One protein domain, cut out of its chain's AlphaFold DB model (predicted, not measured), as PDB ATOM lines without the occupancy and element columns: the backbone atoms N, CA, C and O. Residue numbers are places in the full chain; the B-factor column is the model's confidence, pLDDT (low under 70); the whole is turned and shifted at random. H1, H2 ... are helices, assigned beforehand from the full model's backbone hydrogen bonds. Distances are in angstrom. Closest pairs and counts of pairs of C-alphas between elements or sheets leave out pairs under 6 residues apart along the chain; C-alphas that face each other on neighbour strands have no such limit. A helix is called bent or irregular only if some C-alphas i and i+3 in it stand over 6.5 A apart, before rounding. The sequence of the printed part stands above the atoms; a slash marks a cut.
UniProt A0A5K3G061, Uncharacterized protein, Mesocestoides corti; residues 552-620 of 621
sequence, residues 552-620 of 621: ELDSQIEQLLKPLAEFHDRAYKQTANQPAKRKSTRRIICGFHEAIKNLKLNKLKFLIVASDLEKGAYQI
ATOM      1  N   GLU A 552       8.778  -7.416  10.363       93.25
ATOM      2  CA  GLU A 552       8.994  -6.473  11.463       93.25
ATOM      3  C   GLU A 552       9.595  -5.148  10.958       93.25
ATOM      4  O   GLU A 552       9.103  -4.070  11.295       93.25
ATOM      5  N   LEU A 553      10.609  -5.221  10.092       88.94
ATOM      6  CA  LEU A 553      11.277  -4.060   9.511       88.94
ATOM      7  C   LEU A 553      10.374  -3.329   8.506       88.94
ATOM      8  O   LEU A 553      10.367  -2.100   8.484       88.94
ATOM      9  N   ASP A 554       9.551  -4.057   7.746       87.19
ATOM     10  CA  ASP A 554       8.514  -3.457   6.897       87.19
ATOM     11  C   ASP A 554       7.508  -2.644   7.743       87.19
ATOM     12  O   ASP A 554       7.182  -1.504   7.399       87.19
ATOM     13  N   SER A 555       7.103  -3.153   8.915       92.38
ATOM     14  CA  SER A 555       6.221  -2.425   9.844       92.38
ATOM     15  C   SER A 555       6.864  -1.144  10.408       92.38
ATOM     16  O   SER A 555       6.196  -0.113  10.532       92.38
ATOM     17  N   GLN A 556       8.173  -1.167  10.687       92.19
ATOM     18  CA  GLN A 556       8.934   0.010  11.123       92.19
ATOM     19  C   GLN A 556       9.081   1.034   9.984       92.19
ATOM     20  O   GLN A 556       8.958   2.241  10.211       92.19
ATOM     21  N   ILE A 557       9.276   0.573   8.742       88.75
ATOM     22  CA  ILE A 557       9.288   1.428   7.548       88.75
ATOM     23  C   ILE A 557       7.921   2.094   7.349       88.75
ATOM     24  O   ILE A 557       7.874   3.300   7.111       88.75
ATOM     25  N   GLU A 558       6.806   1.378   7.513       88.38
ATOM     26  CA  GLU A 558       5.466   1.977   7.478       88.38
ATOM     27  C   GLU A 558       5.264   3.051   8.556       88.38
ATOM     28  O   GLU A 558       4.758   4.141   8.262       88.38
ATOM     29  N   GLN A 559       5.659   2.761   9.801       94.00
ATOM     30  CA  GLN A 559       5.574   3.706  10.921       94.00
ATOM     31  C   GLN A 559       6.430   4.961  10.695       94.00
ATOM     32  O   GLN A 559       6.063   6.037  11.161       94.00
ATOM     33  N   LEU A 560       7.526   4.858   9.935       91.62
ATOM     34  CA  LEU A 560       8.348   5.994   9.510       91.62
ATOM     35  C   LEU A 560       7.757   6.737   8.295       91.62
ATOM     36  O   LEU A 560       7.815   7.968   8.228       91.62
ATOM     37  N   LEU A 561       7.175   6.022   7.329       88.44
ATOM     38  CA  LEU A 561       6.618   6.604   6.103       88.44
ATOM     39  C   LEU A 561       5.352   7.428   6.362       88.44
ATOM     40  O   LEU A 561       5.215   8.503   5.777       88.44
ATOM     41  N   LYS A 562       4.466   6.985   7.263       91.38
ATOM     42  CA  LYS A 562       3.228   7.698   7.637       91.38
ATOM     43  C   LYS A 562       3.491   9.163   8.075       91.38
ATOM     44  O   LYS A 562       3.010  10.071   7.391       91.38
ATOM     45  N   PRO A 563       4.324   9.461   9.094       92.19
ATOM     46  CA  PRO A 563       4.626  10.838   9.496       92.19
ATOM     47  C   PRO A 563       5.472  11.614   8.471       92.19
ATOM     48  O   PRO A 563       5.369  12.843   8.413       92.19
ATOM     49  N   LEU A 564       6.278  10.945   7.630       86.31
ATOM     50  CA  LEU A 564       6.995  11.593   6.519       86.31
ATOM     51  C   LEU A 564       6.040  12.067   5.412       86.31
ATOM     52  O   LEU A 564       6.222  13.169   4.883       86.31
ATOM     53  N   ALA A 565       5.017  11.273   5.085       86.19
ATOM     54  CA  ALA A 565       3.957  11.645   4.153       86.19
ATOM     55  C   ALA A 565       3.137  12.818   4.707       86.19
ATOM     56  O   ALA A 565       3.030  13.854   4.051       86.19
ATOM     57  N   GLU A 566       2.674  12.733   5.959       89.56
ATOM     58  CA  GLU A 566       1.988  13.851   6.616       89.56
ATOM     59  C   GLU A 566       2.846  15.127   6.686       89.56
ATOM     60  O   GLU A 566       2.331  16.236   6.550       89.56
ATOM     61  N   PHE A 567       4.156  15.011   6.937       88.81
ATOM     62  CA  PHE A 567       5.060  16.164   6.963       88.81
ATOM     63  C   PHE A 567       5.164  16.825   5.584       88.81
ATOM     64  O   PHE A 567       5.119  18.055   5.496       88.81
ATOM     65  N   HIS A 568       5.263  16.032   4.512       85.38
ATOM     66  CA  HIS A 568       5.185  16.530   3.134       85.38
ATOM     67  C   HIS A 568       3.872  17.259   2.877       85.38
ATOM     68  O   HIS A 568       3.889  18.381   2.380       85.38
ATOM     69  N   ASP A 569       2.755  16.662   3.278       86.31
ATOM     70  CA  ASP A 569       1.419  17.228   3.131       86.31
ATOM     71  C   ASP A 569       1.266  18.549   3.884       86.31
ATOM     72  O   ASP A 569       0.811  19.544   3.319       86.31
ATOM     73  N   ARG A 570       1.721  18.603   5.142       88.31
ATOM     74  CA  ARG A 570       1.777  19.831   5.947       88.31
ATOM     75  C   ARG A 570       2.642  20.892   5.260       88.31
ATOM     76  O   ARG A 570       2.201  22.033   5.124       88.31
ATOM     77  N   ALA A 571       3.824  20.536   4.757       83.94
ATOM     78  CA  ALA A 571       4.711  21.457   4.040       83.94
ATOM     79  C   ALA A 571       4.134  21.927   2.687       83.94
ATOM     80  O   ALA A 571       4.333  23.083   2.293       83.94
ATOM     81  N   TYR A 572       3.395  21.069   1.979       83.44
ATOM     82  CA  TYR A 572       2.717  21.405   0.730       83.44
ATOM     83  C   TYR A 572       1.531  22.338   0.988       83.44
ATOM     84  O   TYR A 572       1.496  23.433   0.430       83.44
ATOM     85  N   LYS A 573       0.635  21.982   1.918       89.25
ATOM     86  CA  LYS A 573      -0.513  22.798   2.354       89.25
ATOM     87  C   LYS A 573      -0.054  24.175   2.864       89.25
ATOM     88  O   LYS A 573      -0.563  25.196   2.408       89.25
ATOM     89  N   GLN A 574       1.005  24.250   3.679       87.62
ATOM     90  CA  GLN A 574       1.603  25.526   4.117       87.62
ATOM     91  C   GLN A 574       2.223  26.355   2.975       87.62
ATOM     92  O   GLN A 574       2.239  27.587   3.045       87.62
ATOM     93  N   THR A 575       2.744  25.721   1.917       84.69
ATOM     94  CA  THR A 575       3.321  26.430   0.756       84.69
ATOM     95  C   THR A 575       2.359  26.586  -0.427       84.69
ATOM     96  O   THR A 575       2.710  27.255  -1.407       84.69
ATOM     97  N   ALA A 576       1.117  26.101  -0.317       86.19
ATOM     98  CA  ALA A 576       0.046  26.333  -1.283       86.19
ATOM     99  C   ALA A 576      -0.126  27.840  -1.536       86.19
ATOM    100  O   ALA A 576       0.045  28.304  -2.666       86.19
ATOM    101  N   ASN A 577      -0.268  28.621  -0.464       89.38
ATOM    102  CA  ASN A 577      -0.469  30.073  -0.518       89.38
ATOM    103  C   ASN A 577       0.815  30.872  -0.841       89.38
ATOM    104  O   ASN A 577       0.788  32.100  -0.878       89.38
ATOM    105  N   GLN A 578       1.968  30.214  -1.037       87.75
ATOM    106  CA  GLN A 578       3.263  30.875  -1.264       87.75
ATOM    107  C   GLN A 578       4.057  30.189  -2.400       87.75
ATOM    108  O   GLN A 578       5.108  29.586  -2.148       87.75
ATOM    109  N   PRO A 579       3.622  30.309  -3.675       77.06
ATOM    110  CA  PRO A 579       4.229  29.619  -4.825       77.06
ATOM    111  C   PRO A 579       5.726  29.917  -5.019       77.06
ATOM    112  O   PRO A 579       6.478  29.052  -5.469       77.06
ATOM    113  N   ALA A 580       6.197  31.098  -4.606       83.00
ATOM    114  CA  ALA A 580       7.620  31.444  -4.609       83.00
ATOM    115  C   ALA A 580       8.471  30.578  -3.653       83.00
ATOM    116  O   ALA A 580       9.657  30.377  -3.912       83.00
ATOM    117  N   LYS A 581       7.883  30.042  -2.570       78.75
ATOM    118  CA  LYS A 581       8.561  29.151  -1.615       78.75
ATOM    119  C   LYS A 581       8.486  27.672  -1.998       78.75
ATOM    120  O   LYS A 581       9.427  26.959  -1.666       78.75
ATOM    121  N   ARG A 582       7.474  27.226  -2.763       75.12
ATOM    122  CA  ARG A 582       7.314  25.819  -3.221       75.12
ATOM    123  C   ARG A 582       8.536  25.236  -3.961       75.12
ATOM    124  O   ARG A 582       8.652  24.024  -4.095       75.12
ATOM    125  N   LYS A 583       9.439  26.086  -4.473       69.06
ATOM    126  CA  LYS A 583      10.702  25.692  -5.138       69.06
ATOM    127  C   LYS A 583      11.923  25.663  -4.201       69.06
ATOM    128  O   LYS A 583      13.027  25.389  -4.659       69.06
ATOM    129  N   SER A 584      11.739  25.998  -2.923       65.56
ATOM    130  CA  SER A 584      12.788  26.096  -1.898       65.56
ATOM    131  C   SER A 584      12.479  25.294  -0.630       65.56
ATOM    132  O   SER A 584      13.409  25.022   0.129       65.56
ATOM    133  N   THR A 585      11.222  24.908  -0.381       71.75
ATOM    134  CA  THR A 585      10.910  23.814   0.547       71.75
ATOM    135  C   THR A 585      11.600  22.550   0.043       71.75
ATOM    136  O   THR A 585      11.451  22.175  -1.122       71.75
ATOM    137  N   ARG A 586      12.409  21.914   0.898       64.31
ATOM    138  CA  ARG A 586      13.110  20.677   0.536       64.31
ATOM    139  C   ARG A 586      12.073  19.578   0.330       64.31
ATOM    140  O   ARG A 586      11.344  19.253   1.261       64.31
ATOM    141  N   ARG A 587      12.027  19.000  -0.869       69.62
ATOM    142  CA  ARG A 587      11.306  17.746  -1.101       69.62
ATOM    143  C   ARG A 587      12.104  16.632  -0.428       69.62
ATOM    144  O   ARG A 587      13.309  16.552  -0.648       69.62
ATOM    145  N   ILE A 588      11.454  15.801   0.386       74.19
ATOM    146  CA  ILE A 588      12.079  14.571   0.907       74.19
ATOM    147  C   ILE A 588      12.166  13.527  -0.221       74.19
ATOM    148  O   ILE A 588      13.167  12.832  -0.347       74.19
ATOM    149  N   ILE A 589      11.168  13.515  -1.121       77.50
ATOM    150  CA  ILE A 589      11.224  12.789  -2.397       77.50
ATOM    151  C   ILE A 589      12.314  13.432  -3.265       77.50
ATOM    152  O   ILE A 589      12.152  14.557  -3.748       77.50
ATOM    153  N   CYS A 590      13.413  12.705  -3.445       79.25
ATOM    154  CA  CYS A 590      14.527  13.041  -4.326       79.25
ATOM    155  C   CYS A 590      14.455  12.158  -5.578       79.25
ATOM    156  O   CYS A 590      14.168  10.969  -5.467       79.25
ATOM    157  N   GLY A 591      14.766  12.691  -6.762       85.50
ATOM    158  CA  GLY A 591      14.902  11.836  -7.953       85.50
ATOM    159  C   GLY A 591      16.149  10.944  -7.870       85.50
ATOM    160  O   GLY A 591      17.122  11.320  -7.215       85.50
ATOM    161  N   PHE A 592      16.197   9.812  -8.584       85.94
ATOM    162  CA  PHE A 592      17.363   8.900  -8.572       85.94
ATOM    163  C   PHE A 592      18.708   9.608  -8.820       85.94
ATOM    164  O   PHE A 592      19.686   9.359  -8.122       85.94
ATOM    165  N   HIS A 593      18.754  10.571  -9.747       86.56
ATOM    166  CA  HIS A 593      19.946  11.389 -10.009       86.56
ATOM    167  C   HIS A 593      20.394  12.238  -8.799       86.56
ATOM    168  O   HIS A 593      21.580  12.535  -8.648       86.56
ATOM    169  N   GLU A 594      19.463  12.637  -7.933       88.00
ATOM    170  CA  GLU A 594      19.730  13.376  -6.698       88.00
ATOM    171  C   GLU A 594      20.117  12.429  -5.555       88.00
ATOM    172  O   GLU A 594      21.056  12.734  -4.821       88.00
ATOM    173  N   ALA A 595      19.485  11.253  -5.458       90.19
ATOM    174  CA  ALA A 595      19.888  10.185  -4.541       90.19
ATOM    175  C   ALA A 595      21.334   9.731  -4.815       90.19
ATOM    176  O   ALA A 595      22.180   9.828  -3.929       90.19
ATOM    177  N   ILE A 596      21.665   9.379  -6.066       92.06
ATOM    178  CA  ILE A 596      23.028   9.025  -6.514       92.06
ATOM    179  C   ILE A 596      24.028  10.148  -6.202       92.06
ATOM    180  O   ILE A 596      25.164   9.888  -5.804       92.06
ATOM    181  N   LYS A 597      23.626  11.414  -6.355       94.50
ATOM    182  CA  LYS A 597      24.470  12.569  -6.027       94.50
ATOM    183  C   LYS A 597      24.693  12.729  -4.519       94.50
ATOM    184  O   LYS A 597      25.789  13.112  -4.127       94.50
ATOM    185  N   ASN A 598      23.692  12.463  -3.682       90.94
ATOM    186  CA  ASN A 598      23.823  12.552  -2.226       90.94
ATOM    187  C   ASN A 598      24.585  11.349  -1.640       90.94
ATOM    188  O   ASN A 598      25.365  11.541  -0.707       90.94
ATOM    189  N   LEU A 599      24.441  10.160  -2.240       93.50
ATOM    190  CA  LEU A 599      25.281   8.981  -1.997       93.50
ATOM    191  C   LEU A 599      26.752   9.287  -2.313       93.50
ATOM    192  O   LEU A 599      27.588   9.201  -1.426       93.50
ATOM    193  N   LYS A 600      27.063   9.797  -3.517       94.81
ATOM    194  CA  LYS A 600      28.424  10.225  -3.924       94.81
ATOM    195  C   LYS A 600      29.007  11.410  -3.131       94.81
ATOM    196  O   LYS A 600      30.110  11.861  -3.429       94.81
ATOM    197  N   LEU A 601      28.268  11.948  -2.163       96.12
ATOM    198  CA  LEU A 601      28.711  12.997  -1.242       96.12
ATOM    199  C   LEU A 601      28.693  12.534   0.226       96.12
ATOM    200  O   LEU A 601      28.926  13.364   1.103       96.12
ATOM    201  N   ASN A 602      28.376  11.260   0.493       93.50
ATOM    202  CA  ASN A 602      28.172  10.665   1.820       93.50
ATOM    203  C   ASN A 602      27.185  11.466   2.703       93.50
ATOM    204  O   ASN A 602      27.363  11.597   3.910       93.50
ATOM    205  N   LYS A 603      26.133  12.034   2.089       91.75
ATOM    206  CA  LYS A 603      25.097  12.850   2.766       91.75
ATOM    207  C   LYS A 603      23.789  12.112   3.022       91.75
ATOM    208  O   LYS A 603      22.882  12.675   3.628       91.75
ATOM    209  N   LEU A 604      23.673  10.892   2.513       90.25
ATOM    210  CA  LEU A 604      22.464  10.087   2.542       90.25
ATOM    211  C   LEU A 604      22.726   8.878   3.444       90.25
ATOM    212  O   LEU A 604      23.552   8.038   3.105       90.25
ATOM    213  N   LYS A 605      22.066   8.839   4.611       88.25
ATOM    214  CA  LYS A 605      22.212   7.751   5.595       88.25
ATOM    215  C   LYS A 605      21.357   6.524   5.261       88.25
ATOM    216  O   LYS A 605      21.764   5.412   5.555       88.25
ATOM    217  N   PHE A 606      20.182   6.743   4.677       84.81
ATOM    218  CA  PHE A 606      19.189   5.712   4.384       84.81
ATOM    219  C   PHE A 606      18.423   6.082   3.110       84.81
ATOM    220  O   PHE A 606      18.146   7.265   2.886       84.81
ATOM    221  N   LEU A 607      18.116   5.087   2.274       88.75
ATOM    222  CA  LEU A 607      17.392   5.236   1.011       88.75
ATOM    223  C   LEU A 607      16.191   4.289   1.015       88.75
ATOM    224  O   LEU A 607      16.378   3.080   0.945       88.75
ATOM    225  N   ILE A 608      14.978   4.841   1.033       87.75
ATOM    226  CA  ILE A 608      13.765   4.078   0.726       87.75
ATOM    227  C   ILE A 608      13.533   4.193  -0.782       87.75
ATOM    228  O   ILE A 608      13.453   5.308  -1.308       87.75
ATOM    229  N   VAL A 609      13.424   3.058  -1.471       86.88
ATOM    230  CA  VAL A 609      12.998   2.988  -2.875       86.88
ATOM    231  C   VAL A 609      11.593   2.397  -2.900       86.88
ATOM    232  O   VAL A 609      11.398   1.268  -2.466       86.88
ATOM    233  N   ALA A 610      10.615   3.162  -3.388       80.50
ATOM    234  CA  ALA A 610       9.260   2.662  -3.596       80.50
ATOM    235  C   ALA A 610       9.194   1.921  -4.939       80.50
ATOM    236  O   ALA A 610       9.367   2.546  -5.990       80.50
ATOM    237  N   SER A 611       8.931   0.612  -4.901       72.06
ATOM    238  CA  SER A 611       8.852  -0.279  -6.071       72.06
ATOM    239  C   SER A 611       7.878   0.203  -7.149       72.06
ATOM    240  O   SER A 611       8.082  -0.007  -8.345       72.06
ATOM    241  N   ASP A 612       6.799   0.854  -6.732       69.94
ATOM    242  CA  ASP A 612       5.619   1.034  -7.581       69.94
ATOM    243  C   ASP A 612       5.714   2.286  -8.458       69.94
ATOM    244  O   ASP A 612       5.060   2.378  -9.497       69.94
ATOM    245  N   LEU A 613       6.625   3.203  -8.107       58.84
ATOM    246  CA  LEU A 613       6.969   4.368  -8.924       58.84
ATOM    247  C   LEU A 613       7.698   3.992 -10.224       58.84
ATOM    248  O   LEU A 613       7.724   4.798 -11.153       58.84
ATOM    249  N   GLU A 614       8.277   2.792 -10.316       55.31
ATOM    250  CA  GLU A 614       8.935   2.323 -11.541       55.31
ATOM    251  C   GLU A 614       7.932   1.727 -12.538       55.31
ATOM    252  O   GLU A 614       8.007   2.021 -13.734       55.31
ATOM    253  N   LYS A 615       6.941   0.962 -12.050       54.62
ATOM    254  CA  LYS A 615       5.929   0.278 -12.879       54.62
ATOM    255  C   LYS A 615       5.196   1.266 -13.802       54.62
ATOM    256  O   LYS A 615       5.165   1.065 -15.013       54.62
ATOM    257  N   GLY A 616       4.702   2.383 -13.259       49.91
ATOM    258  CA  GLY A 616       3.987   3.407 -14.037       49.91
ATOM    259  C   GLY A 616       4.865   4.303 -14.928       49.91
ATOM    260  O   GLY A 616       4.346   4.954 -15.830       49.91
ATOM    261  N   ALA A 617       6.183   4.356 -14.703       47.84
ATOM    262  CA  ALA A 617       7.087   5.251 -15.435       47.84
ATOM    263  C   ALA A 617       7.692   4.621 -16.702       47.84
ATOM    264  O   ALA A 617       8.061   5.348 -17.626       47.84
ATOM    265  N   TYR A 618       7.800   3.288 -16.747       49.44
ATOM    266  CA  TYR A 618       8.421   2.552 -17.856       49.44
ATOM    267  C   TYR A 618       7.430   1.769 -18.734       49.44
ATOM    268  O   TYR A 618       7.825   1.297 -19.795       49.44
ATOM    269  N   GLN A 619       6.152   1.665 -18.346       47.75
ATOM    270  CA  GLN A 619       5.096   0.992 -19.124       47.75
ATOM    271  C   GLN A 619       4.341   1.917 -20.104       47.75
ATOM    272  O   GLN A 619       3.257   1.576 -20.568       47.75
ATOM    273  N   ILE A 620       4.908   3.078 -20.450       41.62
ATOM    274  CA  ILE A 620       4.393   3.925 -21.538       41.62
ATOM    275  C   ILE A 620       4.917   3.365 -22.872       41.62
ATOM    276  O   ILE A 620       5.974   3.786 -23.351       41.62
TER     277      ILE A 620
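AT A GLANCE: This is residues 552 to 620 of the 621 residues of an uncharacterized protein of Mesocestoides corti (UniProt A0A5K3G061). One long helix, H1, makes the long side of a loose, open frame; after it the chain turns and folds back in a long link, residues 577 to 591, to a short helix, H2. A second long link, residues 600 to 611, leads on to another short helix, H3, and residues 610 to 620, with H3 among them, stick out free. The 69 printed residues have three named helices, H1, H2 and H3 in chain order, and no named strand; the class is all helix. The whole is loose, with a radius of gyration of the C-alphas of 14.4 A and spans of 37 by 34 by 28 A.

HOW THE PARTS SIT: Start with H1, residues 552 to 576, which touches no helix. H2, residues 592 to 599, is apart from it, with no C-alpha of the one within 8 A of the other. H3, residues 612 to 618, is apart from both by the same test. Look at the backbone: in H2 every O i to N i+4 pair is within hydrogen-bond range, in H1 20 of 21 are, and in H3 1 of 3, beside 2 of 4 O i to N i+3 pairs.

IN THESE COORDINATES: Find C-alpha 552 at (8.994, -6.473, 11.463); from there H1 runs 36.3 A to C-alpha 576 at (0.046, 26.333, -1.283). It is neither bent nor irregular, but only just: C-alphas 560 and 563 are 6.1 A apart. H2 measures 10.3 A from C-alpha 592 to C-alpha 599. H3 measures 10.8 A and ends at C-alpha 618, (8.421, 2.552, -17.856); it too is only just neither bent nor irregular, with C-alphas 615 and 618 6.0 A apart.

THE WHOLE: The two C-alphas farthest apart, those of Glu 552 and Ala 580, are 41.2 A from each other. The printed part has no cut, and both links are long. Mean pLDDT of the printed part is 81.4; look for values under 70 at residues 583 to 584, 586 to 587 and 612 to 620.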